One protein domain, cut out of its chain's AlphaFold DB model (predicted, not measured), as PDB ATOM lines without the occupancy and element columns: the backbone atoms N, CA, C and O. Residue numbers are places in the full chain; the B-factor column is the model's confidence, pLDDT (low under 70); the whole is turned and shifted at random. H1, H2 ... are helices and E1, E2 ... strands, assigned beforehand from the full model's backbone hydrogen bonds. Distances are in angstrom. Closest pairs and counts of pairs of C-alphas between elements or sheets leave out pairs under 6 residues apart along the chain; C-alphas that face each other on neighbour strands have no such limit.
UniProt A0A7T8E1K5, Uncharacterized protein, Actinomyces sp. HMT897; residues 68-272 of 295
ATOM      1  N   MET A  68     177.018 160.446 230.468       93.56
ATOM      2  CA  MET A  68     176.142 159.387 229.950       93.56
ATOM      3  C   MET A  68     175.240 158.854 231.065       93.56
ATOM      4  O   MET A  68     175.746 158.406 232.096       93.56
ATOM      5  N   ILE A  69     173.924 158.861 230.852       94.19
ATOM      6  CA  ILE A  69     172.929 158.378 231.817       94.19
ATOM      7  C   ILE A  69     171.885 157.471 231.157       94.19
ATOM      8  O   ILE A  69     171.668 157.493 229.947       94.19
ATOM      9  N   ILE A  70     171.224 156.677 231.993       94.75
ATOM     10  CA  ILE A  70     170.032 155.905 231.653       94.75
ATOM     11  C   ILE A  70     168.952 156.354 232.635       94.75
ATOM     12  O   ILE A  70     169.226 156.425 233.835       94.75
ATOM     13  N   ASP A  71     167.767 156.700 232.137       94.75
ATOM     14  CA  ASP A  71     166.682 157.212 232.976       94.75
ATOM     15  C   ASP A  71     165.811 156.109 233.611       94.75
ATOM     16  O   ASP A  71     166.076 154.912 233.471       94.75
ATOM     17  N   GLU A  72     164.755 156.503 234.329       93.94
ATOM     18  CA  GLU A  72     163.882 155.590 235.075       93.94
ATOM     19  C   GLU A  72     163.101 154.596 234.195       93.94
ATOM     20  O   GLU A  72     162.576 153.601 234.699       93.94
ATOM     21  N   LYS A  73     163.023 154.844 232.881       93.44
ATOM     22  CA  LYS A  73     162.390 153.956 231.891       93.44
ATOM     23  C   LYS A  73     163.395 153.080 231.154       93.44
ATOM     24  O   LYS A  73     162.979 152.131 230.488       93.44
ATOM     25  N   GLY A  74     164.688 153.358 231.300       93.50
ATOM     26  CA  GLY A  74     165.746 152.721 230.527       93.50
ATOM     27  C   GLY A  74     166.124 153.475 229.251       93.50
ATOM     28  O   GLY A  74     166.884 152.921 228.457       93.50
ATOM     29  N   ASP A  75     165.626 154.700 229.041       94.88
ATOM     30  CA  ASP A  75     166.000 155.514 227.880       94.88
ATOM     31  C   ASP A  75     167.420 156.085 228.086       94.88
ATOM     32  O   ASP A  75     167.778 156.497 229.196       94.88
ATOM     33  N   PHE A  76     168.253 156.077 227.038       97.00
ATOM     34  CA  PHE A  76     169.656 156.502 227.105       97.00
ATOM     35  C   PHE A  76     169.826 157.964 226.681       97.00
ATOM     36  O   PHE A  76     169.389 158.363 225.597       97.00
ATOM     37  N   HIS A  77     170.527 158.738 227.513       96.75
ATOM     38  CA  HIS A  77     170.776 160.161 227.287       96.75
ATOM     39  C   HIS A  77     172.247 160.521 227.518       96.75
ATOM     40  O   HIS A  77     172.947 159.898 228.321       96.75
ATOM     41  N   ILE A  78     172.706 161.566 226.835       96.19
ATOM     42  CA  ILE A  78     174.024 162.174 227.033       96.19
ATOM     43  C   ILE A  78     173.851 163.668 227.274       96.19
ATOM     44  O   ILE A  78     173.159 164.339 226.514       96.19
ATOM     45  N   GLN A  79     174.520 164.197 228.292       96.62
ATOM     46  CA  GLN A  79     174.573 165.626 228.575       96.62
ATOM     47  C   GLN A  79     175.998 166.171 228.408       96.62
ATOM     48  O   GLN A  79     176.960 165.550 228.856       96.62
ATOM     49  N   GLY A  80     176.117 167.329 227.767       96.62
ATOM     50  CA  GLY A  80     177.326 168.151 227.670       96.62
ATOM     51  C   GLY A  80     177.023 169.593 228.076       96.62
ATOM     52  O   GLY A  80     175.860 169.962 228.263       96.62
ATOM     53  N   ALA A  81     178.055 170.396 228.285       97.69
ATOM     54  CA  ALA A  81     177.942 171.800 228.652       97.69
ATOM     55  C   ALA A  81     179.234 172.576 228.354       97.69
ATOM     56  O   ALA A  81     180.324 171.992 228.369       97.69
ATOM     57  N   HIS A  82     179.076 173.883 228.144       97.69
ATOM     58  CA  HIS A  82     180.138 174.887 228.092       97.69
ATOM     59  C   HIS A  82     179.613 176.244 228.580       97.69
ATOM     60  O   HIS A  82     178.475 176.617 228.274       97.69
ATOM     61  N   ALA A  83     180.469 177.045 229.220       96.94
ATOM     62  CA  ALA A  83     180.131 178.397 229.665       96.94
ATOM     63  C   ALA A  83     181.187 179.440 229.233       96.94
ATOM     64  O   ALA A  83     181.964 179.954 230.035       96.94
ATOM     65  N   LEU A  84     181.199 179.814 227.948       95.88
ATOM     66  CA  LEU A  84     182.257 180.651 227.364       95.88
ATOM     67  C   LEU A  84     182.286 182.094 227.913       95.88
ATOM     68  O   LEU A  84     181.257 182.722 228.172       95.88
ATOM     69  N   TYR A  85     183.485 182.668 228.058       94.69
ATOM     70  CA  TYR A  85     183.705 183.888 228.851       94.69
ATOM     71  C   TYR A  85     183.370 185.237 228.192       94.69
ATOM     72  O   TYR A  85     183.307 186.254 228.898       94.69
ATOM     73  N   GLY A  86     183.244 185.323 226.868       92.25
ATOM     74  CA  GLY A  86     182.996 186.590 226.177       92.25
ATOM     75  C   GLY A  86     181.538 187.040 226.259       92.25
ATOM     76  O   GLY A  86     180.609 186.243 226.373       92.25
ATOM     77  N   LYS A  87     181.317 188.357 226.184       90.62
ATOM     78  CA  LYS A  87     180.003 188.980 226.434       90.62
ATOM     79  C   LYS A  87     178.851 188.420 225.586       90.62
ATOM     80  O   LYS A  87     177.715 188.426 226.048       90.62
ATOM     81  N   ASN A  88     179.140 187.984 224.364       91.62
ATOM     82  CA  ASN A  88     178.150 187.446 223.431       91.62
ATOM     83  C   ASN A  88     178.405 185.957 223.129       91.62
ATOM     84  O   ASN A  88     177.855 185.440 222.159       91.62
ATOM     85  N   ASP A  89     179.286 185.311 223.893       94.88
ATOM     86  CA  ASP A  89     179.672 183.922 223.679       94.88
ATOM     87  C   ASP A  89     178.623 182.986 224.296       94.88
ATOM     88  O   ASP A  89     177.872 183.371 225.200       94.88
ATOM     89  N   GLU A  90     178.575 181.761 223.778       96.75
ATOM     90  CA  GLU A  90     177.565 180.756 224.108       96.75
ATOM     91  C   GLU A  90     177.776 180.180 225.521       96.75
ATOM     92  O   GLU A  90     178.911 179.991 225.966       96.75
ATOM     93  N   ARG A  91     176.677 179.907 226.235       97.50
ATOM     94  CA  ARG A  91     176.681 179.216 227.534       97.50
ATOM     95  C   ARG A  91     175.512 178.252 227.576       97.50
ATOM     96  O   ARG A  91     174.369 178.706 227.624       97.50
ATOM     97  N   ARG A  92     175.768 176.951 227.476       97.81
ATOM     98  CA  ARG A  92     174.723 175.956 227.210       97.81
ATOM     99  C   ARG A  92     174.870 174.715 228.052       97.81
ATOM    100  O   ARG A  92     175.978 174.241 228.269       97.81
ATOM    101  N   TRP A  93     173.730 174.141 228.422       98.06
ATOM    102  CA  TRP A  93     173.619 172.743 228.822       98.06
ATOM    103  C   TRP A  93     172.910 171.990 227.694       98.06
ATOM    104  O   TRP A  93     171.743 172.228 227.385       98.06
ATOM    105  N   THR A  94     173.660 171.105 227.056       97.25
ATOM    106  CA  THR A  94     173.307 170.366 225.848       97.25
ATOM    107  C   THR A  94     172.866 168.951 226.205       97.25
ATOM    108  O   THR A  94     173.542 168.276 226.977       97.25
ATOM    109  N   PHE A  95     171.794 168.453 225.589       97.69
ATOM    110  CA  PHE A  95     171.253 167.112 225.812       97.69
ATOM    111  C   PHE A  95     171.072 166.347 224.491       97.69
ATOM    112  O   PHE A  95     170.654 166.884 223.465       97.69
ATOM    113  N   TRP A  96     171.356 165.052 224.526       97.50
ATOM    114  CA  TRP A  96     171.182 164.111 223.423       97.50
ATOM    115  C   TRP A  96     170.464 162.863 223.930       97.50
ATOM    116  O   TRP A  96     170.663 162.467 225.077       97.50
ATOM    117  N   LYS A  97     169.693 162.201 223.063       96.75
ATOM    118  CA  LYS A  97     169.006 160.935 223.358       96.75
ATOM    119  C   LYS A  97     169.152 159.923 222.227       96.75
ATOM    120  O   LYS A  97     169.191 160.301 221.054       96.75
ATOM    121  N   GLY A  98     169.218 158.644 222.579       94.75
ATOM    122  CA  GLY A  98     169.393 157.529 221.643       94.75
ATOM    123  C   GLY A  98     169.145 156.184 222.323       94.75
ATOM    124  O   GLY A  98     168.491 156.121 223.363       94.75
ATOM    125  N   THR A  99     169.684 155.105 221.759       92.88
ATOM    126  CA  THR A  99     169.740 153.787 222.426       92.88
ATOM    127  C   THR A  99     171.161 153.407 222.858       92.88
ATOM    128  O   THR A  99     171.353 152.538 223.709       92.88
ATOM    129  N   THR A 100     172.159 154.081 222.289       89.38
ATOM    130  CA  THR A 100     173.603 153.902 222.443       89.38
ATOM    131  C   THR A 100     174.308 155.249 222.234       89.38
ATOM    132  O   THR A 100     173.675 156.231 221.856       89.38
ATOM    133  N   ILE A 101     175.632 155.311 222.421       88.69
ATOM    134  CA  ILE A 101     176.423 156.495 222.038       88.69
ATOM    135  C   ILE A 101     176.505 156.699 220.510       88.69
ATOM    136  O   ILE A 101     176.703 157.823 220.059       88.69
ATOM    137  N   ASP A 102     176.325 155.634 219.721       87.19
ATOM    138  CA  ASP A 102     176.509 155.640 218.263       87.19
ATOM    139  C   ASP A 102     175.273 156.142 217.484       87.19
ATOM    140  O   ASP A 102     175.385 156.495 216.310       87.19
ATOM    141  N   ASP A 103     174.090 156.166 218.114       90.31
ATOM    142  CA  ASP A 103     172.808 156.569 217.509       90.31
ATOM    143  C   ASP A 103     172.147 157.775 218.201       90.31
ATOM    144  O   ASP A 103     170.956 158.029 218.006       90.31
ATOM    145  N   ILE A 104     172.906 158.532 219.002       94.31
ATOM    146  CA  ILE A 104     172.384 159.724 219.676       94.31
ATOM    147  C   ILE A 104     171.894 160.786 218.690       94.31
ATOM    148  O   ILE A 104     172.472 161.044 217.635       94.31
ATOM    149  N   THR A 105     170.827 161.467 219.088       95.94
ATOM    150  CA  THR A 105     170.229 162.593 218.372       95.94
ATOM    151  C   THR A 105     170.009 163.754 219.332       95.94
ATOM    152  O   THR A 105     169.811 163.546 220.529       95.94
ATOM    153  N   TRP A 106     170.089 164.983 218.817       96.38
ATOM    154  CA  TRP A 106     169.922 166.203 219.608       96.38
ATOM    155  C   TRP A 106     168.560 166.202 220.299       96.38
ATOM    156  O   TRP A 106     167.526 166.101 219.627       96.38
ATOM    157  N   ASP A 107     168.535 166.339 221.627       97.38
ATOM    158  CA  ASP A 107     167.274 166.515 222.328       97.38
ATOM    159  C   ASP A 107     166.805 167.961 222.174       97.38
ATOM    160  O   ASP A 107     167.188 168.857 222.926       97.38
ATOM    161  N   GLN A 108     165.970 168.170 221.160       96.94
ATOM    162  CA  GLN A 108     165.407 169.465 220.799       96.94
ATOM    163  C   GLN A 108     164.526 170.088 221.894       96.94
ATOM    164  O   GLN A 108     164.340 171.303 221.882       96.94
ATOM    165  N   GLU A 109     163.969 169.287 222.805       96.56
ATOM    166  CA  GLU A 109     163.112 169.786 223.885       96.56
ATOM    167  C   GLU A 109     163.970 170.289 225.049       96.56
ATOM    168  O   GLU A 109     163.882 171.459 225.418       96.56
ATOM    169  N   ALA A 110     164.878 169.449 225.556       97.31
ATOM    170  CA  ALA A 110     165.752 169.822 226.665       97.31
ATOM    171  C   ALA A 110     166.808 170.871 226.268       97.31
ATOM    172  O   ALA A 110     166.982 171.871 226.961       97.31
ATOM    173  N   SER A 111     167.484 170.709 225.128       97.25
ATOM    174  CA  SER A 111     168.627 171.560 224.734       97.25
ATOM    175  C   SER A 111     168.241 172.922 224.156       97.25
ATOM    176  O   SER A 111     169.107 173.733 223.830       97.25
ATOM    177  N   SER A 112     166.949 173.173 223.945       96.31
ATOM    178  CA  SER A 112     166.435 174.474 223.495       96.31
ATOM    179  C   SER A 112     165.419 175.080 224.462       96.31
ATOM    180  O   SER A 112     164.755 176.050 224.108       96.31
ATOM    181  N   ALA A 113     165.322 174.547 225.684       97.00
ATOM    182  CA  ALA A 113     164.719 175.265 226.797       97.00
ATOM    183  C   ALA A 113     165.563 176.511 227.125       97.00
ATOM    184  O   ALA A 113     166.791 176.423 227.150       97.00
ATOM    185  N   ASP A 114     164.919 177.655 227.378       89.88
ATOM    186  CA  ASP A 114     165.577 178.973 227.433       89.88
ATOM    187  C   ASP A 114     166.831 178.995 228.335       89.88
ATOM    188  O   ASP A 114     167.921 179.315 227.867       89.88
ATOM    189  N   ASP A 115     166.710 178.558 229.593       91.81
ATOM    190  CA  ASP A 115     167.817 178.553 230.566       91.81
ATOM    191  C   ASP A 115     168.870 177.440 230.329       91.81
ATOM    192  O   ASP A 115     169.898 177.407 231.004       91.81
ATOM    193  N   ASN A 116     168.619 176.494 229.414       97.56
ATOM    194  CA  ASN A 116     169.624 175.533 228.931       97.56
ATOM    195  C   ASN A 116     170.342 176.056 227.679       97.56
ATOM    196  O   ASN A 116     171.501 175.713 227.450       97.56
ATOM    197  N   TRP A 117     169.668 176.883 226.877       96.88
ATOM    198  CA  TRP A 117     170.217 177.531 225.687       96.88
ATOM    199  C   TRP A 117     171.052 178.783 226.005       96.88
ATOM    200  O   TRP A 117     171.971 179.116 225.250       96.88
ATOM    201  N   ASP A 118     170.740 179.465 227.108       97.56
ATOM    202  CA  ASP A 118     171.581 180.489 227.729       97.56
ATOM    203  C   ASP A 118     171.549 180.343 229.258       97.56
ATOM    204  O   ASP A 118     170.624 180.789 229.940       97.56
ATOM    205  N   THR A 119     172.595 179.739 229.820       97.88
ATOM    206  CA  THR A 119     172.684 179.488 231.267       97.88
ATOM    207  C   THR A 119     172.983 180.750 232.086       97.88
ATOM    208  O   THR A 119     172.947 180.695 233.317       97.88
ATOM    209  N   THR A 120     173.230 181.909 231.451       97.19
ATOM    210  CA  THR A 120     173.688 183.155 232.104       97.19
ATOM    211  C   THR A 120     172.834 183.553 233.312       97.19
ATOM    212  O   THR A 120     173.382 183.902 234.362       97.19
ATOM    213  N   THR A 121     171.503 183.512 233.199       96.94
ATOM    214  CA  THR A 121     170.599 183.868 234.309       96.94
ATOM    215  C   THR A 121     170.725 182.859 235.446       96.94
ATOM    216  O   THR A 121     171.009 183.241 236.580       96.94
ATOM    217  N   ARG A 122     170.609 181.562 235.133       97.31
ATOM    218  CA  ARG A 122     170.701 180.461 236.100       97.31
ATOM    219  C   ARG A 122     172.036 180.463 236.852       97.31
ATOM    220  O   ARG A 122     172.036 180.325 238.071       97.31
ATOM    221  N   CYS A 123     173.157 180.676 236.164       97.56
ATOM    222  CA  CYS A 123     174.483 180.713 236.786       97.56
ATOM    223  C   CYS A 123     174.665 181.927 237.702       97.56
ATOM    224  O   CYS A 123     175.167 181.778 238.815       97.56
ATOM    225  N   ASN A 124     174.244 183.124 237.277       97.81
ATOM    226  CA  ASN A 124     174.348 184.336 238.099       97.81
ATOM    227  C   ASN A 124     173.341 184.350 239.273       97.81
ATOM    228  O   ASN A 124     173.617 184.971 240.297       97.81
ATOM    229  N   GLU A 125     172.190 183.679 239.155       97.31
ATOM    230  CA  GLU A 125     171.168 183.591 240.211       97.31
ATOM    231  C   GLU A 125     171.227 182.296 241.044       97.31
ATOM    232  O   GLU A 125     170.455 182.145 241.996       97.31
ATOM    233  N   GLY A 126     172.138 181.370 240.743       97.00
ATOM    234  CA  GLY A 126     172.413 180.194 241.575       97.00
ATOM    235  C   GLY A 126     173.072 180.549 242.921       97.00
ATOM    236  O   GLY A 126     173.416 181.715 243.144       97.00
ATOM    237  N   PRO A 127     173.276 179.565 243.819       97.31
ATOM    238  CA  PRO A 127     173.931 179.757 245.117       97.31
ATOM    239  C   PRO A 127     175.280 180.473 244.977       97.31
ATOM    240  O   PRO A 127     175.424 181.600 245.451       97.31
ATOM    241  N   THR A 128     176.207 179.906 244.195       97.69
ATOM    242  CA  THR A 128     177.508 180.535 243.911       97.69
ATOM    243  C   THR A 128     177.357 181.889 243.209       97.69
ATOM    244  O   THR A 128     178.030 182.859 243.565       97.69
ATOM    245  N   GLY A 129     176.435 182.006 242.248       97.38
ATOM    246  CA  GLY A 129     176.199 183.239 241.488       97.38
ATOM    247  C   GLY A 129     175.857 184.453 242.352       97.38
ATOM    248  O   GLY A 129     176.410 185.535 242.142       97.38
ATOM    249  N   ARG A 130     175.014 184.271 243.377       97.38
ATOM    250  CA  ARG A 130     174.591 185.348 244.295       97.38
ATOM    251  C   ARG A 130     175.723 185.877 245.176       97.38
ATOM    252  O   ARG A 130     175.673 187.035 245.586       97.38
ATOM    253  N   GLU A 131     176.725 185.051 245.456       95.50
ATOM    254  CA  GLU A 131     177.925 185.430 246.218       95.50
ATOM    255  C   GLU A 131     179.041 185.994 245.318       95.50
ATOM    256  O   GLU A 131     180.029 186.560 245.797       95.50
ATOM    257  N   SER A 132     178.879 185.873 243.999       96.88
ATOM    258  CA  SER A 132     179.900 186.192 243.009       96.88
ATOM    259  C   SER A 132     179.955 187.668 242.616       96.88
ATOM    260  O   SER A 132     178.987 188.422 242.705       96.88
ATOM    261  N   THR A 133     181.108 188.100 242.099       96.38
ATOM    262  CA  THR A 133     181.309 189.471 241.602       96.38
ATOM    263  C   THR A 133     181.846 189.483 240.176       96.38
ATOM    264  O   THR A 133     182.852 188.838 239.891       96.38
ATOM    265  N   ARG A 134     181.246 190.275 239.276       95.00
ATOM    266  CA  ARG A 134     181.793 190.497 237.921       95.00
ATOM    267  C   ARG A 134     183.193 191.117 237.983       95.00
ATOM    268  O   ARG A 134     183.469 191.949 238.851       95.00
ATOM    269  N   ALA A 135     184.060 190.759 237.037       91.94
ATOM    270  CA  ALA A 135     185.390 191.352 236.905       91.94
ATOM    271  C   ALA A 135     185.298 192.837 236.468       91.94
ATOM    272  O   ALA A 135     184.743 193.125 235.403       91.94
ATOM    273  N   PRO A 136     185.842 193.809 237.232       87.31
ATOM    274  CA  PRO A 136     185.763 195.222 236.859       87.31
ATOM    275  C   PRO A 136     186.463 195.523 235.527       87.31
ATOM    276  O   PRO A 136     187.636 195.209 235.347       87.31
ATOM    277  N   GLY A 137     185.750 196.165 234.595       80.62
ATOM    278  CA  GLY A 137     186.305 196.611 233.309       80.62
ATOM    279  C   GLY A 137     186.735 195.491 232.352       80.62
ATOM    280  O   GLY A 137     187.409 195.766 231.359       80.62
ATOM    281  N   ALA A 138     186.378 194.239 232.635       74.94
ATOM    282  CA  ALA A 138     186.842 193.099 231.866       74.94
ATOM    283  C   ALA A 138     186.058 192.926 230.552       74.94
ATOM    284  O   ALA A 138     184.830 192.913 230.529       74.94
ATOM    285  N   THR A 139     186.785 192.778 229.444       71.38
ATOM    286  CA  THR A 139     186.232 192.422 228.123       71.38
ATOM    287  C   THR A 139     186.189 190.909 227.880       71.38
ATOM    288  O   THR A 139     185.554 190.463 226.930       71.38
ATOM    289  N   SER A 140     186.843 190.135 228.750       76.88
ATOM    290  CA  SER A 140     186.747 188.679 228.885       76.88
ATOM    291  C   SER A 140     186.387 188.347 230.331       76.88
ATOM    292  O   SER A 140     186.944 188.969 231.239       76.88
ATOM    293  N   HIS A 141     185.511 187.367 230.534       90.31
ATOM    294  CA  HIS A 141     184.767 187.136 231.775       90.31
ATOM    295  C   HIS A 141     183.756 188.271 232.058       90.31
ATOM    296  O   HIS A 141     183.907 189.060 232.993       90.31
ATOM    297  N   SER A 142     182.755 188.397 231.182       93.00
ATOM    298  CA  SER A 142     181.637 189.347 231.283       93.00
ATOM    299  C   SER A 142     180.681 189.128 232.467       93.00
ATOM    300  O   SER A 142     180.066 190.096 232.924       93.00
ATOM    301  N   GLU A 143     180.539 187.894 232.953       96.12
ATOM    302  CA  GLU A 143     179.564 187.469 233.965       96.12
ATOM    303  C   GLU A 143     180.189 187.321 235.361       96.12
ATOM    304  O   GLU A 143     181.401 187.473 235.538       96.12
ATOM    305  N   ALA A 144     179.355 187.133 236.391       96.81
ATOM    306  CA  ALA A 144     179.846 186.935 237.759       96.81
ATOM    307  C   ALA A 144     180.199 185.465 238.013       96.81
ATOM    308  O   ALA A 144     181.152 185.189 238.742       96.81
ATOM    309  N   ASN A 145     179.438 184.565 237.387       97.94
ATOM    310  CA  ASN A 145     179.577 183.122 237.457       97.94
ATOM    311  C   ASN A 145     179.304 182.496 236.079       97.94
ATOM    312  O   ASN A 145     178.402 182.938 235.361       97.94
ATOM    313  N   TYR A 146     180.066 181.462 235.753       97.69
ATOM    314  CA  TYR A 146     179.947 180.591 234.588       97.69
ATOM    315  C   TYR A 146     179.724 179.185 235.122       97.69
ATOM    316  O   TYR A 146     180.443 178.783 236.028       97.69
ATOM    317  N   CYS A 147     178.702 178.469 234.654       97.69
ATOM    318  CA  CYS A 147     178.323 177.220 235.304       97.69
ATOM    319  C   CYS A 147     177.932 176.121 234.319       97.69
ATOM    320  O   CYS A 147     177.021 176.281 233.500       97.69
ATOM    321  N   ASP A 148     178.600 174.982 234.464       97.81
ATOM    322  CA  ASP A 148     178.430 173.817 233.610       97.81
ATOM    323  C   ASP A 148     177.881 172.638 234.406       97.81
ATOM    324  O   ASP A 148     178.468 172.179 235.392       97.81
ATOM    325  N   LEU A 149     176.725 172.139 233.966       97.88
ATOM    326  CA  LEU A 149     176.169 170.883 234.445       97.88
ATOM    327  C   LEU A 149     177.083 169.742 234.005       97.88
ATOM    328  O   LEU A 149     177.549 169.691 232.867       97.88
ATOM    329  N   THR A 150     177.342 168.811 234.908       95.69
ATOM    330  CA  THR A 150     178.191 167.659 234.640       95.69
ATOM    331  C   THR A 150     177.918 166.544 235.650       95.69
ATOM    332  O   THR A 150     177.322 166.755 236.708       95.69
ATOM    333  N   ASN A 151     178.384 165.333 235.348       93.19
ATOM    334  CA  ASN A 151     178.305 164.164 236.221       93.19
ATOM    335  C   ASN A 151     176.879 163.864 236.707       93.19
ATOM    336  O   ASN A 151     176.607 163.792 237.907       93.19
ATOM    337  N   MET A 152     175.973 163.713 235.747       94.50
ATOM    338  CA  MET A 152     174.563 163.470 236.020       94.50
ATOM    339  C   MET A 152     174.262 162.104 236.653       94.50
ATOM    340  O   MET A 152     174.959 161.111 236.437       94.50
ATOM    341  N   TRP A 153     173.157 162.059 237.392       95.19
ATOM    342  CA  TRP A 153     172.538 160.866 237.961       95.19
ATOM    343  C   TRP A 153     171.011 160.977 237.850       95.19
ATOM    344  O   TRP A 153     170.464 162.062 238.019       95.19
ATOM    345  N   VAL A 154     170.319 159.866 237.598       96.19
ATOM    346  CA  VAL A 154     168.849 159.808 237.623       96.19
ATOM    347  C   VAL A 154     168.413 158.984 238.824       96.19
ATOM    348  O   VAL A 154     168.904 157.868 239.010       96.19
ATOM    349  N   ASP A 155     167.492 159.517 239.622       93.50
ATOM    350  CA  ASP A 155     166.876 158.775 240.717       93.50
ATOM    351  C   ASP A 155     165.887 157.742 240.146       93.50
ATOM    352  O   ASP A 155     164.880 158.130 239.546       93.50
ATOM    353  N   PRO A 156     166.132 156.427 240.301       91.25
ATOM    354  CA  PRO A 156     165.246 155.401 239.758       91.25
ATOM    355  C   PRO A 156     163.918 155.282 240.521       91.25
ATOM    356  O   PRO A 156     162.995 154.647 240.009       91.25
ATOM    357  N   ASP A 157     163.808 155.847 241.731       89.62
ATOM    358  CA  ASP A 157     162.584 155.811 242.538       89.62
ATOM    359  C   ASP A 157     161.638 156.984 242.195       89.62
ATOM    360  O   ASP A 157     160.417 156.817 242.280       89.62
ATOM    361  N   THR A 158     162.163 158.156 241.798       94.31
ATOM    362  CA  THR A 158     161.348 159.350 241.463       94.31
ATOM    363  C   THR A 158     161.333 159.726 239.979       94.31
ATOM    364  O   THR A 158     160.351 160.311 239.520       94.31
ATOM    365  N   GLY A 159     162.377 159.380 239.219       95.69
ATOM    366  CA  GLY A 159     162.613 159.875 237.860       95.69
ATOM    367  C   GLY A 159     163.263 161.262 237.798       95.69
ATOM    368  O   GLY A 159     163.451 161.787 236.701       95.69
ATOM    369  N   ASP A 160     163.622 161.852 238.942       97.44
ATOM    370  CA  ASP A 160     164.298 163.150 238.998       97.44
ATOM    371  C   ASP A 160     165.743 163.040 238.506       97.44
ATOM    372  O   ASP A 160     166.463 162.080 238.800       97.44
ATOM    373  N   TRP A 161     166.186 164.051 237.770       97.69
ATOM    374  CA  TRP A 161     167.540 164.146 237.242       97.69
ATOM    375  C   TRP A 161     168.353 165.087 238.123       97.69
ATOM    376  O   TRP A 161     167.969 166.229 238.354       97.69
ATOM    377  N   TYR A 162     169.498 164.614 238.595       97.31
ATOM    378  CA  TYR A 162     170.456 165.366 239.391       97.31
ATOM    379  C   TYR A 162     171.744 165.542 238.590       97.31
ATOM    380  O   TYR A 162     172.115 164.687 237.785       97.31
ATOM    381  N   GLY A 163     172.476 166.615 238.852       96.38
ATOM    382  CA  GLY A 163     173.848 166.759 238.377       96.38
ATOM    383  C   GLY A 163     174.645 167.703 239.256       96.38
ATOM    384  O   GLY A 163     174.082 168.520 239.988       96.38
ATOM    385  N   LEU A 164     175.965 167.569 239.193       97.31
ATOM    386  CA  LEU A 164     176.876 168.536 239.788       97.31
ATOM    387  C   LEU A 164     177.013 169.720 238.832       97.31
ATOM    388  O   LEU A 164     176.968 169.552 237.615       97.31
ATOM    389  N   VAL A 165     177.180 170.913 239.381       97.94
ATOM    390  CA  VAL A 165     177.404 172.129 238.601       97.94
ATOM    391  C   VAL A 165     178.778 172.656 238.972       97.94
ATOM    392  O   VAL A 165     178.976 173.093 240.103       97.94
ATOM    393  N   HIS A 166     179.732 172.579 238.047       97.25
ATOM    394  CA  HIS A 166     181.034 173.230 238.208       97.25
ATOM    395  C   HIS A 166     180.830 174.713 237.914       97.25
ATOM    396  O   HIS A 166     180.353 175.072 236.840       97.25
ATOM    397  N   ASN A 167     181.123 175.557 238.897       97.75
ATOM    398  CA  ASN A 167     181.060 177.005 238.780       97.75
ATOM    399  C   ASN A 167     182.467 177.591 238.668       97.75
ATOM    400  O   ASN A 167     183.321 177.309 239.508       97.75
ATOM    401  N   GLU A 168     182.655 178.481 237.705       96.25
ATOM    402  CA  GLU A 168     183.841 179.307 237.516       96.25
ATOM    403  C   GLU A 168     183.451 180.768 237.767       96.25
ATOM    404  O   GLU A 168     182.742 181.407 236.981       96.25
ATOM    405  N   PHE A 169     183.848 181.309 238.918       97.06
ATOM    406  CA  PHE A 169     183.174 182.468 239.498       97.06
ATOM    407  C   PHE A 169     184.113 183.511 240.106       97.06
ATOM    408  O   PHE A 169     185.299 183.280 240.337       97.06
ATOM    409  N   THR A 170     183.585 184.717 240.338       96.94
ATOM    410  CA  THR A 170     184.371 185.890 240.771       96.94
ATOM    411  C   THR A 170     185.659 186.068 239.929       96.94
ATOM    412  O   THR A 170     186.765 186.205 240.458       96.94
ATOM    413  N   PRO A 171     185.543 186.109 238.586       95.12
ATOM    414  CA  PRO A 171     186.688 186.085 237.676       95.12
ATOM    415  C   PRO A 171     187.669 187.231 237.933       95.12
ATOM    416  O   PRO A 171     187.261 188.362 238.188       95.12
ATOM    417  N   ARG A 172     188.969 186.969 237.817       92.19
ATOM    418  CA  ARG A 172     190.124 187.816 238.165       92.19
ATOM    419  C   ARG A 172     190.240 188.134 239.663       92.19
ATOM    420  O   ARG A 172     190.296 189.320 240.014       92.19
ATOM    421  N   PRO A 173     190.244 187.136 240.563       93.88
ATOM    422  CA  PRO A 173     190.258 187.374 242.006       93.88
ATOM    423  C   PRO A 173     191.446 188.234 242.464       93.88
ATOM    424  O   PRO A 173     191.259 189.063 243.358       93.88
ATOM    425  N   PHE A 174     192.609 188.126 241.804       93.19
ATOM    426  CA  PHE A 174     193.806 188.946 242.056       93.19
ATOM    427  C   PHE A 174     194.377 189.618 240.783       93.19
ATOM    428  O   PHE A 174     195.589 189.782 240.660       93.19
ATOM    429  N   ASP A 175     193.509 190.033 239.847       89.19
ATOM    430  CA  ASP A 175     193.865 190.641 238.537       89.19
ATOM    431  C   ASP A 175     194.824 189.787 237.673       89.19
ATOM    432  O   ASP A 175     195.741 190.253 236.998       89.19
ATOM    433  N   ASP A 176     194.583 188.481 237.710       85.81
ATOM    434  CA  ASP A 176     195.387 187.398 237.136       85.81
ATOM    435  C   ASP A 176     194.748 186.733 235.907       85.81
ATOM    436  O   ASP A 176     195.380 185.932 235.229       85.81
ATOM    437  N   GLY A 177     193.506 187.080 235.565       85.50
ATOM    438  CA  GLY A 177     192.810 186.449 234.438       85.50
ATOM    439  C   GLY A 177     192.298 185.034 234.724       85.50
ATOM    440  O   GLY A 177     191.908 184.363 233.776       85.50
ATOM    441  N   LEU A 178     192.309 184.609 235.992       90.56
ATOM    442  CA  LEU A 178     191.763 183.343 236.493       90.56
ATOM    443  C   LEU A 178     190.330 183.520 237.033       90.56
ATOM    444  O   LEU A 178     189.733 184.579 236.859       90.56
ATOM    445  N   HIS A 179     189.788 182.522 237.725       93.88
ATOM    446  CA  HIS A 179     188.550 182.575 238.515       93.88
ATOM    447  C   HIS A 179     188.747 181.841 239.854       93.88
ATOM    448  O   HIS A 179     189.856 181.390 240.156       93.88
ATOM    449  N   TYR A 180     187.702 181.802 240.681       96.19
ATOM    450  CA  TYR A 180     187.552 180.791 241.725       96.19
ATOM    451  C   TYR A 180     186.676 179.632 241.212       96.19
ATOM    452  O   TYR A 180     185.845 179.851 240.331       96.19
ATOM    453  N   ASP A 181     186.820 178.447 241.807       95.81
ATOM    454  CA  ASP A 181     185.998 177.261 241.522       95.81
ATOM    455  C   ASP A 181     185.121 176.851 242.717       95.81
ATOM    456  O   ASP A 181     185.569 176.856 243.870       95.81
ATOM    457  N   SER A 182     183.873 176.470 242.450       95.56
ATOM    458  CA  SER A 182     183.005 175.767 243.407       95.56
ATOM    459  C   SER A 182     182.177 174.694 242.702       95.56
ATOM    460  O   SER A 182     182.059 174.680 241.472       95.56
ATOM    461  N   ILE A 183     181.563 173.801 243.483       97.44
ATOM    462  CA  ILE A 183     180.638 172.795 242.958       97.44
ATOM    463  C   ILE A 183     179.292 172.944 243.667       97.44
ATOM    464  O   ILE A 183     179.185 172.726 244.876       97.44
ATOM    465  N   ASP A 184     178.259 173.271 242.897       97.88
ATOM    466  CA  ASP A 184     176.857 173.253 243.323       97.88
ATOM    467  C   ASP A 184     176.186 171.953 242.839       97.88
ATOM    468  O   ASP A 184     176.819 171.099 242.210       97.88
ATOM    469  N   TYR A 185     174.893 171.778 243.113       97.38
ATOM    470  CA  TYR A 185     174.084 170.767 242.426       97.38
ATOM    471  C   TYR A 185     172.800 171.344 241.861       97.38
ATOM    472  O   TYR A 185     172.216 172.281 242.411       97.38
ATOM    473  N   ALA A 186     172.341 170.730 240.777       98.06
ATOM    474  CA  ALA A 186     171.069 171.036 240.158       98.06
ATOM    475  C   ALA A 186     170.141 169.820 240.141       98.06
ATOM    476  O   ALA A 186     170.594 168.672 240.133       98.06
ATOM    477  N   VAL A 187     168.837 170.099 240.127       98.19
ATOM    478  CA  VAL A 187     167.763 169.107 239.994       98.19
ATOM    479  C   VAL A 187     166.815 169.521 238.870       98.19
ATOM    480  O   VAL A 187     166.454 170.696 238.766       98.19
ATOM    481  N   SER A 188     166.409 168.548 238.061       98.38
ATOM    482  CA  SER A 188     165.326 168.620 237.082       98.38
ATOM    483  C   SER A 188     164.270 167.568 237.420       98.38
ATOM    484  O   SER A 188     164.590 166.419 237.722       98.38
ATOM    485  N   HIS A 189     163.002 167.968 237.339       97.69
ATOM    486  CA  HIS A 189     161.833 167.109 237.574       97.69
ATOM    487  C   HIS A 189     161.133 166.700 236.260       97.69
ATOM    488  O   HIS A 189     160.035 166.144 236.268       97.69
ATOM    489  N   ASP A 190     161.742 167.026 235.118       96.62
ATOM    490  CA  ASP A 190     161.153 166.962 233.780       96.62
ATOM    491  C   ASP A 190     162.167 166.506 232.714       96.62
ATOM    492  O   ASP A 190     162.114 166.931 231.563       96.62
ATOM    493  N   LYS A 191     163.077 165.597 233.095       95.06
ATOM    494  CA  LYS A 191     164.075 164.967 232.207       95.06
ATOM    495  C   LYS A 191     164.995 165.965 231.496       95.06
ATOM    496  O   LYS A 191     165.266 165.869 230.302       95.06
ATOM    497  N   GLY A 192     165.487 166.935 232.255       96.25
ATOM    498  CA  GLY A 192     166.497 167.889 231.821       96.25
ATOM    499  C   GLY A 192     165.963 169.145 231.134       96.25
ATOM    500  O   GLY A 192     166.779 169.989 230.766       96.25
ATOM    501  N   VAL A 193     164.645 169.314 230.981       97.69
ATOM    502  CA  VAL A 193     164.053 170.494 230.323       97.69
ATOM    503  C   VAL A 193     164.167 171.742 231.201       97.69
ATOM    504  O   VAL A 193     164.643 172.776 230.734       97.69
ATOM    505  N   THR A 194     163.816 171.659 232.484       97.69
ATOM    506  CA  THR A 194     164.016 172.738 233.461       97.69
ATOM    507  C   THR A 194     164.889 172.279 234.620       97.69
ATOM    508  O   THR A 194     164.829 171.135 235.061       97.69
ATOM    509  N   TRP A 195     165.720 173.192 235.127       98.12
ATOM    510  CA  TRP A 195     166.671 172.918 236.202       98.12
ATOM    511  C   TRP A 195     166.655 174.015 237.255       98.12
ATOM    512  O   TRP A 195     166.674 175.202 236.931       98.12
ATOM    513  N   THR A 196     166.735 173.608 238.518       97.62
ATOM    514  CA  THR A 196     167.043 174.493 239.648       97.62
ATOM    515  C   THR A 196     168.421 174.135 240.186       97.62
ATOM    516  O   THR A 196     168.621 172.984 240.561       97.62
ATOM    517  N   ILE A 197     169.356 175.092 240.259       98.25
ATOM    518  CA  ILE A 197     170.574 174.937 241.074       98.25
ATOM    519  C   ILE A 197     170.158 175.176 242.528       98.25
ATOM    520  O   ILE A 197     169.665 176.258 242.848       98.25
ATOM    521  N   VAL A 198     170.262 174.153 243.375       96.44
ATOM    522  CA  VAL A 198     169.541 174.107 244.659       96.44
ATOM    523  C   VAL A 198     170.372 174.665 245.813       96.44
ATOM    524  O   VAL A 198     169.891 175.528 246.541       96.44
ATOM    525  N   ASP A 199     171.599 174.174 245.983       96.25
ATOM    526  CA  ASP A 199     172.543 174.606 247.020       96.25
ATOM    527  C   ASP A 199     173.975 174.219 246.598       96.25
ATOM    528  O   ASP A 199     174.187 173.587 245.554       96.25
ATOM    529  N   HIS A 200     174.958 174.557 247.425       95.06
ATOM    530  CA  HIS A 200     176.328 174.086 247.273       95.06
ATOM    531  C   HIS A 200     176.438 172.575 247.532       95.06
ATOM    532  O   HIS A 200     175.950 172.058 248.540       95.06
ATOM    533  N   ALA A 201     177.144 171.861 246.654       94.25
ATOM    534  CA  ALA A 201     177.553 170.476 246.879       94.25
ATOM    535  C   ALA A 201     178.848 170.412 247.699       94.25
ATOM    536  O   ALA A 201     178.989 169.588 248.606       94.25
ATOM    537  N   ILE A 202     179.810 171.270 247.343       90.56
ATOM    538  CA  ILE A 202     181.146 171.358 247.931       90.56
ATOM    539  C   ILE A 202     181.523 172.836 248.012       90.56
ATOM    540  O   ILE A 202     181.569 173.537 247.001       90.56
ATOM    541  N   THR A 203     181.782 173.305 249.231       81.31
ATOM    542  CA  THR A 203     182.164 174.688 249.519       81.31
ATOM    543  C   THR A 203     183.653 174.799 249.820       81.31
ATOM    544  O   THR A 203     184.207 174.000 250.579       81.31
ATOM    545  N   SER A 204     184.276 175.861 249.302       83.50
ATOM    546  CA  SER A 204     185.645 176.228 249.665       83.50
ATOM    547  C   SER A 204     185.760 176.450 251.184       83.50
ATOM    548  O   SER A 204     184.990 177.234 251.748       83.50
ATOM    549  N   PRO A 205     186.757 175.853 251.866       84.31
ATOM    550  CA  PRO A 205     187.052 176.150 253.267       84.31
ATOM    551  C   PRO A 205     187.805 177.483 253.457       84.31
ATOM    552  O   PRO A 205     188.093 177.870 254.591       84.31
ATOM    553  N   TYR A 206     188.141 178.180 252.366       92.06
ATOM    554  CA  TYR A 206     188.859 179.458 252.343       92.06
ATOM    555  C   TYR A 206     188.036 180.563 251.668       92.06
ATOM    556  O   TYR A 206     187.059 180.291 250.972       92.06
ATOM    557  N   SER A 207     188.452 181.821 251.852       93.69
ATOM    558  CA  SER A 207     187.772 182.978 251.259       93.69
ATOM    559  C   SER A 207     187.709 182.896 249.733       93.69
ATOM    560  O   SER A 207     188.706 182.617 249.074       93.69
ATOM    561  N   THR A 208     186.540 183.208 249.186       94.44
ATOM    562  CA  THR A 208     186.255 183.342 247.748       94.44
ATOM    563  C   THR A 208     186.006 184.809 247.372       94.44
ATOM    564  O   THR A 208     185.529 185.148 246.286       94.44
ATOM    565  N   ARG A 209     186.342 185.735 248.281       95.62
ATOM    566  CA  ARG A 209     186.220 187.171 248.054       95.62
ATOM    567  C   ARG A 209     187.341 187.657 247.133       95.62
ATOM    568  O   ARG A 209     188.521 187.345 247.306       95.62
ATOM    569  N   ARG A 210     186.971 188.489 246.159       95.44
ATOM    570  CA  ARG A 210     187.902 189.217 245.287       95.44
ATOM    571  C   ARG A 210     188.872 190.073 246.105       95.44
ATOM    572  O   ARG A 210     188.430 190.898 246.906       95.44
ATOM    573  N   GLY A 211     190.169 189.932 245.841       95.25
ATOM    574  CA  GLY A 211     191.219 190.740 246.456       95.25
ATOM    575  C   GLY A 211     191.392 190.525 247.961       95.25
ATOM    576  O   GLY A 211     191.857 191.441 248.634       95.25
ATOM    577  N   ASP A 212     191.006 189.364 248.502       96.25
ATOM    578  CA  ASP A 212     191.127 189.073 249.934       96.25
ATOM    579  C   ASP A 212     192.585 188.804 250.345       96.25
ATOM    580  O   ASP A 212     193.066 187.670 250.408       96.25
ATOM    581  N   THR A 213     193.316 189.887 250.594       95.88
ATOM    582  CA  THR A 213     194.702 189.849 251.070       95.88
ATOM    583  C   THR A 213     194.834 189.505 252.552       95.88
ATOM    584  O   THR A 213     195.950 189.258 252.996       95.88
ATOM    585  N   ASP A 214     193.739 189.478 253.313       97.00
ATOM    586  CA  ASP A 214     193.771 189.091 254.727       97.00
ATOM    587  C   ASP A 214     193.727 187.560 254.851       97.00
ATOM    588  O   ASP A 214     194.511 186.973 255.600       97.00
ATOM    589  N   ALA A 215     192.873 186.898 254.061       95.75
ATOM    590  CA  ALA A 215     192.859 185.441 253.918       95.75
ATOM    591  C   ALA A 215     194.101 184.917 253.177       95.75
ATOM    592  O   ALA A 215     194.638 183.862 253.520       95.75
ATOM    593  N   PHE A 216     194.576 185.664 252.176       96.25
ATOM    594  CA  PHE A 216     195.733 185.305 251.364       96.25
ATOM    595  C   PHE A 216     196.770 186.445 251.376       96.25
ATOM    596  O   PHE A 216     196.814 187.231 250.431       96.25
ATOM    597  N   PRO A 217     197.631 186.571 252.401       95.56
ATOM    598  CA  PRO A 217     198.618 187.660 252.466       95.56
ATOM    599  C   PRO A 217     199.813 187.472 251.519       95.56
ATOM    600  O   PRO A 217     200.432 188.446 251.096       95.56
ATOM    601  N   GLU A 218     200.123 186.228 251.154       93.81
ATOM    602  CA  GLU A 218     201.329 185.864 250.400       93.81
ATOM    603  C   GLU A 218     201.095 185.806 248.876       93.81
ATOM    604  O   GLU A 218     200.121 186.344 248.343       93.81
ATOM    605  N   LYS A 219     202.019 185.176 248.141       92.12
ATOM    606  CA  LYS A 219     202.017 185.103 246.670       92.12
ATOM    607  C   LYS A 219     200.954 184.189 246.062       92.12
ATOM    608  O   LYS A 219     200.724 184.291 244.864       92.12
ATOM    609  N   THR A 220     200.333 183.317 246.844       93.56
ATOM    610  CA  THR A 220     199.357 182.329 246.369       93.56
ATOM    611  C   THR A 220     197.967 182.581 246.943       93.56
ATOM    612  O   THR A 220     197.812 183.338 247.904       93.56
ATOM    613  N   TYR A 221     196.953 181.948 246.356       94.38
ATOM    614  CA  TYR A 221     195.595 181.890 246.896       94.38
ATOM    615  C   TYR A 221     194.950 180.522 246.622       94.38
ATOM    616  O   TYR A 221     195.437 179.755 245.785       94.38
ATOM    617  N   TYR A 222     193.882 180.191 247.355       93.94
ATOM    618  CA  TYR A 222     193.100 178.977 247.100       93.94
ATOM    619  C   TYR A 222     192.210 179.193 245.880       93.94
ATOM    620  O   TYR A 222     191.362 180.077 245.900       93.94
ATOM    621  N   TYR A 223     192.414 178.406 244.829       92.56
ATOM    622  CA  TYR A 223     191.638 178.512 243.594       92.56
ATOM    623  C   TYR A 223     190.186 178.096 243.810       92.56
ATOM    624  O   TYR A 223     189.292 178.696 243.238       92.56
ATOM    625  N   GLY A 224     189.946 177.090 244.649       92.56
ATOM    626  CA  GLY A 224     188.620 176.520 244.834       92.56
ATOM    627  C   GLY A 224     188.572 175.023 244.570       92.56
ATOM    628  O   GLY A 224     189.612 174.359 244.441       92.56
ATOM    629  N   ASP A 225     187.339 174.535 244.505       92.00
ATOM    630  CA  ASP A 225     186.962 173.138 244.334       92.00
ATOM    631  C   ASP A 225     186.198 173.001 243.011       92.00
ATOM    632  O   ASP A 225     185.081 173.490 242.902       92.00
ATOM    633  N   GLY A 226     186.801 172.369 242.004       90.50
ATOM    634  CA  GLY A 226     186.274 172.297 240.633       90.50
ATOM    635  C   GLY A 226     186.548 170.953 239.957       90.50
ATOM    636  O   GLY A 226     187.004 170.006 240.602       90.50
ATOM    637  N   ASP A 227     186.274 170.848 238.655       91.56
ATOM    638  CA  ASP A 227     186.457 169.629 237.848       91.56
ATOM    639  C   ASP A 227     185.882 168.343 238.501       91.56
ATOM    640  O   ASP A 227     186.610 167.353 238.685       91.56
ATOM    641  N   PRO A 228     184.600 168.323 238.918       92.19
ATOM    642  CA  PRO A 228     184.039 167.198 239.651       92.19
ATOM    643  C   PRO A 228     183.976 165.907 238.824       92.19
ATOM    644  O   PRO A 228     183.901 165.904 237.593       92.19
ATOM    645  N   ARG A 229     183.934 164.778 239.535       92.31
ATOM    646  CA  ARG A 229     183.588 163.436 239.056       92.31
ATOM    647  C   ARG A 229     182.676 162.754 240.060       92.31
ATOM    648  O   ARG A 229     183.052 162.626 241.225       92.31
ATOM    649  N   LEU A 230     181.507 162.291 239.621       90.50
ATOM    650  CA  LEU A 230     180.571 161.565 240.480       90.50
ATOM    651  C   LEU A 230     180.716 160.054 240.299       90.50
ATOM    652  O   LEU A 230     180.775 159.544 239.183       90.50
ATOM    653  N   TYR A 231     180.703 159.329 241.413       90.75
ATOM    654  CA  TYR A 231     180.473 157.891 241.449       90.75
ATOM    655  C   TYR A 231     179.312 157.585 242.397       90.75
ATOM    656  O   TYR A 231     179.297 158.049 243.540       90.75
ATOM    657  N   VAL A 232     178.346 156.798 241.925       89.94
ATOM    658  CA  VAL A 232     177.154 156.410 242.690       89.94
ATOM    659  C   VAL A 232     177.237 154.927 243.028       89.94
ATOM    660  O   VAL A 232     177.156 154.067 242.150       89.94
ATOM    661  N   ASP A 233     177.385 154.619 244.313       89.38
ATOM    662  CA  ASP A 233     177.329 153.253 244.823       89.38
ATOM    663  C   ASP A 233     175.889 152.916 245.224       89.38
ATOM    664  O   ASP A 233     175.450 153.175 246.346       89.38
ATOM    665  N   TYR A 234     175.156 152.290 244.305       85.44
ATOM    666  CA  TYR A 234     173.794 151.809 244.547       85.44
ATOM    667  C   TYR A 234     173.696 150.726 245.637       85.44
ATOM    668  O   TYR A 234     172.625 150.560 246.229       85.44
ATOM    669  N   ALA A 235     174.776 149.990 245.931       87.56
ATOM    670  CA  ALA A 235     174.757 148.923 246.931       87.56
ATOM    671  C   ALA A 235     174.767 149.487 248.360       87.56
ATOM    672  O   ALA A 235     174.025 148.998 249.216       87.56
ATOM    673  N   SER A 236     175.554 150.536 248.621       87.38
ATOM    674  CA  SER A 236     175.522 151.258 249.904       87.38
ATOM    675  C   SER A 236     174.499 152.401 249.939       87.38
ATOM    676  O   SER A 236     173.975 152.731 251.006       87.38
ATOM    677  N   GLY A 237     174.152 152.965 248.781       82.12
ATOM    678  CA  GLY A 237     173.355 154.185 248.646       82.12
ATOM    679  C   GLY A 237     174.151 155.462 248.918       82.12
ATOM    680  O   GLY A 237     173.581 156.408 249.464       82.12
ATOM    681  N   TYR A 238     175.451 155.477 248.597       86.12
ATOM    682  CA  TYR A 238     176.307 156.657 248.735       86.12
ATOM    683  C   TYR A 238     176.741 157.243 247.397       86.12
ATOM    684  O   TYR A 238     177.062 156.540 246.442       86.12
ATOM    685  N   PHE A 239     176.817 158.569 247.402       88.50
ATOM    686  CA  PHE A 239     177.442 159.382 246.375       88.50
ATOM    687  C   PHE A 239     178.867 159.705 246.817       88.50
ATOM    688  O   PHE A 239     179.092 160.082 247.973       88.50
ATOM    689  N   TYR A 240     179.812 159.566 245.894       91.06
ATOM    690  CA  TYR A 240     181.213 159.918 246.069       91.06
ATOM    691  C   TYR A 240     181.588 160.935 244.997       91.06
ATOM    692  O   TYR A 240     181.666 160.591 243.816       91.06
ATOM    693  N   ALA A 241     181.815 162.181 245.405       89.44
ATOM    694  CA  ALA A 241     182.394 163.194 244.534       89.44
ATOM    695  C   ALA A 241     183.923 163.191 244.673       89.44
ATOM    696  O   ALA A 241     184.461 163.204 245.781       89.44
ATOM    697  N   PHE A 242     184.613 163.186 243.539       90.81
ATOM    698  CA  PHE A 242     186.052 163.392 243.401       90.81
ATOM    699  C   PHE A 242     186.224 164.731 242.682       90.81
ATOM    700  O   PHE A 242     185.498 164.984 241.731       90.81
ATOM    701  N   TYR A 243     187.137 165.596 243.107       91.44
ATOM    702  CA  TYR A 243     187.249 166.946 242.545       91.44
ATOM    703  C   TYR A 243     188.686 167.463 242.621       91.44
ATOM    704  O   TYR A 243     189.500 166.973 243.414       91.44
ATOM    705  N   GLY A 244     189.008 168.444 241.783       88.31
ATOM    706  CA  GLY A 244     190.240 169.211 241.870       88.31
ATOM    707  C   GLY A 244     190.137 170.263 242.971       88.31
ATOM    708  O   GLY A 244     189.264 171.116 242.919       88.31
ATOM    709  N   SER A 245     191.055 170.230 243.935       88.44
ATOM    710  CA  SER A 245     191.251 171.295 244.930       88.44
ATOM    711  C   SER A 245     192.634 171.896 244.689       88.44
ATOM    712  O   SER A 245     193.626 171.158 244.757       88.44
ATOM    713  N   ARG A 246     192.723 173.197 244.390       86.12
ATOM    714  CA  ARG A 246     193.953 173.825 243.863       86.12
ATOM    715  C   ARG A 246     194.389 175.063 244.649       86.12
ATOM    716  O   ARG A 246     193.579 175.848 245.126       86.12
ATOM    717  N   VAL A 247     195.703 175.277 244.707       90.25
ATOM    718  CA  VAL A 247     196.344 176.535 245.128       90.25
ATOM    719  C   VAL A 247     197.187 177.032 243.960       90.25
ATOM    720  O   VAL A 247     197.910 176.240 243.351       90.25
ATOM    721  N   VAL A 248     197.101 178.325 243.647       91.00
ATOM    722  CA  VAL A 248     197.772 178.939 242.488       91.00
ATOM    723  C   VAL A 248     198.518 180.217 242.870       91.00
ATOM    724  O   VAL A 248     198.232 180.832 243.899       91.00
ATOM    725  N   ASP A 249     199.465 180.630 242.027       90.12
ATOM    726  CA  ASP A 249     200.151 181.919 242.134       90.12
ATOM    727  C   ASP A 249     199.245 183.084 241.701       90.12
ATOM    728  O   ASP A 249     198.633 183.061 240.629       90.12
ATOM    729  N   LYS A 250     199.237 184.163 242.487       89.94
ATOM    730  CA  LYS A 250     198.648 185.448 242.099       89.94
ATOM    731  C   LYS A 250     199.415 186.041 240.927       89.94
ATOM    732  O   LYS A 250     200.646 186.068 240.916       89.94
ATOM    733  N   GLY A 251     198.682 186.576 239.959       80.00
ATOM    734  CA  GLY A 251     199.265 187.093 238.722       80.00
ATOM    735  C   GLY A 251     199.774 185.997 237.780       80.00
ATOM    736  O   GLY A 251     200.534 186.314 236.862       80.00
ATOM    737  N   TYR A 252     199.366 184.733 237.981       72.19
ATOM    738  CA  TYR A 252     199.503 183.691 236.964       72.19
ATOM    739  C   TYR A 252     198.972 184.189 235.616       72.19
ATOM    740  O   TYR A 252     198.035 184.976 235.546       72.19
ATOM    741  N   ARG A 253     199.585 183.734 234.524       64.69
ATOM    742  CA  ARG A 253     199.099 183.964 233.161       64.69
ATOM    743  C   ARG A 253     199.265 182.675 232.383       64.69
ATOM    744  O   ARG A 253     200.362 182.110 232.410       64.69
ATOM    745  N   ALA A 254     198.222 182.244 231.678       52.50
ATOM    746  CA  ALA A 254     198.256 181.042 230.849       52.50
ATOM    747  C   ALA A 254     199.506 181.018 229.943       52.50
ATOM    748  O   ALA A 254     199.801 181.992 229.249       52.50
ATOM    749  N   GLY A 255     200.268 179.921 229.999       46.31
ATOM    750  CA  GLY A 255     201.554 179.771 229.304       46.31
ATOM    751  C   GLY A 255     202.796 180.204 230.100       46.31
ATOM    752  O   GLY A 255     203.915 179.989 229.637       46.31
ATOM    753  N   SER A 256     202.640 180.763 231.304       46.91
ATOM    754  CA  SER A 256     203.755 180.947 232.247       46.91
ATOM    755  C   SER A 256     204.094 179.617 232.930       46.91
ATOM    756  O   SER A 256     203.173 178.873 233.267       46.91
ATOM    757  N   PRO A 257     205.375 179.306 233.198       39.19
ATOM    758  CA  PRO A 257     205.741 178.132 233.982       39.19
ATOM    759  C   PRO A 257     205.386 178.355 235.460       39.19
ATOM    760  O   PRO A 257     206.210 178.847 236.229       39.19
ATOM    761  N   SER A 258     204.164 178.000 235.858       47.44
ATOM    762  CA  SER A 258     203.772 177.911 237.265       47.44
ATOM    763  C   SER A 258     203.844 176.469 237.755       47.44
ATOM    764  O   SER A 258     203.516 175.510 237.050       47.44
ATOM    765  N   THR A 259     204.261 176.306 239.005       41.47
ATOM    766  CA  THR A 259     204.068 175.054 239.727       41.47
ATOM    767  C   THR A 259     202.637 175.018 240.237       41.47
ATOM    768  O   THR A 259     202.366 175.466 241.348       41.47
ATOM    769  N   SER A 260     201.731 174.438 239.448       42.28
ATOM    770  CA  SER A 260     200.489 173.886 239.992       42.28
ATOM    771  C   SER A 260     200.859 172.785 240.992       42.28
ATOM    772  O   SER A 260     201.130 171.642 240.618       42.28
ATOM    773  N   THR A 261     200.963 173.132 242.277       41.22
ATOM    774  CA  THR A 261     201.156 172.144 243.341       41.22
ATOM    775  C   THR A 261     199.803 171.608 243.761       41.22
ATOM    776  O   THR A 261     199.137 172.159 244.636       41.22
ATOM    777  N   SER A 262     199.398 170.505 243.147       38.72
ATOM    778  CA  SER A 262     198.300 169.678 243.642       38.72
ATOM    779  C   SER A 262     198.621 168.206 243.425       38.72
ATOM    780  O   SER A 262     198.719 167.729 242.298       38.72
ATOM    781  N   PRO A 263     198.813 167.488 244.536       36.72
ATOM    782  CA  PRO A 263     198.076 166.256 244.730       36.72
ATOM    783  C   PRO A 263     197.360 166.323 246.082       36.72
ATOM    784  O   PRO A 263     197.720 165.620 247.026       36.72
ATOM    785  N   ALA A 264     196.328 167.166 246.178       34.06
ATOM    786  CA  ALA A 264     195.255 166.856 247.109       34.06
ATOM    787  C   ALA A 264     194.615 165.555 246.588       34.06
ATOM    788  O   ALA A 264     194.158 165.542 245.441       34.06
ATOM    789  N   PRO A 265     194.639 164.436 247.338       30.66
ATOM    790  CA  PRO A 265     193.852 163.281 246.945       30.66
ATOM    791  C   PRO A 265     192.375 163.700 246.927       30.66
ATOM    792  O   PRO A 265     191.978 164.532 247.748       30.66
ATOM    793  N   PRO A 266     191.561 163.144 246.018       40.00
ATOM    794  CA  PRO A 266     190.147 163.481 245.938       40.00
ATOM    795  C   PRO A 266     189.485 163.222 247.292       40.00
ATOM    796  O   PRO A 266     189.477 162.091 247.786       40.00
ATOM    797  N   SER A 267     188.969 164.283 247.908       35.38
ATOM    798  CA  SER A 267     188.292 164.193 249.197       35.38
ATOM    799  C   SER A 267     186.875 163.676 248.960       35.38
ATOM    800  O   SER A 267     186.125 164.333 248.247       35.38
ATOM    801  N   PRO A 268     186.463 162.530 249.528       39.34
ATOM    802  CA  PRO A 268     185.109 162.035 249.338       39.34
ATOM    803  C   PRO A 268     184.118 162.906 250.120       39.34
ATOM    804  O   PRO A 268     183.840 162.656 251.296       39.34
ATOM    805  N   ALA A 269     183.563 163.919 249.455       46.41
ATOM    806  CA  ALA A 269     182.344 164.571 249.907       46.41
ATOM    807  C   ALA A 269     181.201 163.553 249.783       46.41
ATOM    808  O   ALA A 269     181.030 162.912 248.745       46.41
ATOM    809  N   ARG A 270     180.454 163.353 250.869       44.50
ATOM    810  CA  ARG A 270     179.466 162.278 250.980       44.50
ATOM    811  C   ARG A 270     178.092 162.873 251.244       44.50
ATOM    812  O   ARG A 270     177.779 163.233 252.379       44.50
ATOM    813  N   TRP A 271     177.281 162.921 250.195       43.41
ATOM    814  CA  TRP A 271     175.896 163.382 250.256       43.41
ATOM    815  C   TRP A 271     175.074 162.569 251.276       43.41
ATOM    816  O   TRP A 271     175.292 161.354 251.405       43.41
ATOM    817  N   PRO A 272     174.099 163.169 251.989       32.50
ATOM    818  CA  PRO A 272     172.994 162.389 252.541       32.50
ATOM    819  C   PRO A 272     172.287 161.574 251.433       32.50
ATOM    820  O   PRO A 272     172.332 161.951 250.266       32.50
TER     821      PRO A 272
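AT A GLANCE: This is residues 68 to 272 of the 295 residues of an uncharacterized protein of Actinomyces sp. HMT897 (UniProt A0A7T8E1K5). A strongly twisted four-stranded sheet, E4 to E7, stands in the middle, and the long hairpin of E8 and E9 lies partly face to face with it as a sandwich, E8 close to it and E9 farther out. A three-stranded sheet, E1 to E3, packs on E4; the short helices H2 and H3 pack on the four-stranded sheet, and H1 is beside E3. The printed part has 205 residues, with named elements in the order E1 E2 E3 H1 H2 H3 E4 E5 E6 E7 E8 E9; the sheets are antiparallel, and E1 E2 E3 and E4 E5 E6 E7 are meanders, each strand the antiparallel neighbour of the one before. The class is mostly strand, though under half of the residues are in named elements, and the whole is compact, with a radius of gyration of the C-alphas of 17.7 A and spans of 53 by 41 by 30 A.

HOW THE PARTS SIT: E1, residues 68 to 70, and E2, residues 76 to 83, form a hairpin, with N 69 and O 77 2.9 A apart. E3, residues 91 to 98, forms a hairpin with E2 at 166 degrees, with N 80 and O 94 2.9 A apart. H1, residues 114 to 117, is only just at this sheet's level, at a height of 3.6 A. H2, residues 120 to 125, and H3, residues 127 to 131, are on the sheet of E4, residues 145 to 154, E5, residues 161 to 169, E6, residues 180 to 188, and E7, residues 196 to 202. H2 is over none of its strands; H3 is only just over E5, with 3 of its C-alphas on it. The closest C-alphas of E2 and E4 are Ala 81 and Asp 148, 5.4 A. N 148 and O 166 are 3.0 A apart between E4 and E5, N 165 and O 184 2.9 A between E5 and E6, and N 198 and O 185 2.9 A between E6 and E7. E8, residues 220 to 233, comes closest to E6 at the C-alphas of Gly 224 and Asp 181, 4.3 A. E9, residues 238 to 249, forms a hairpin with E8, N 229 and O 242 being 2.7 A apart; E9 is near E6 but apart from E4. In H2 every O i to N i+4 pair is within hydrogen-bond range, in H3 0 of 1, with 2 of 2 O i to N i+3 pairs; H1 is too short for an i+4 pair.

IN THESE COORDINATES: E1 begins at C-alpha 68, (176.142, 159.387, 229.950). E2 is 24.4 A long and E3 23.6 A. E4, 25.7 A, begins at C-alpha 145, (179.577, 183.122, 237.457), and bends by 58 degrees at residue 151. E5 is 24.2 A, E6 25.8 A, E7 16.7 A and E8 36.5 A. E9, 35.4 A, ends at C-alpha 249, (200.151, 181.919, 242.134).

THE WHOLE: The C-alphas farthest apart are those of Thr 99 and Pro 217, 53.7 A. The printed part has no cut. The links E3 to H1, H3 to E4 and E7 to E8 are long. The mean pLDDT of the printed part is 88.6; residues 253 to 272 are under 70.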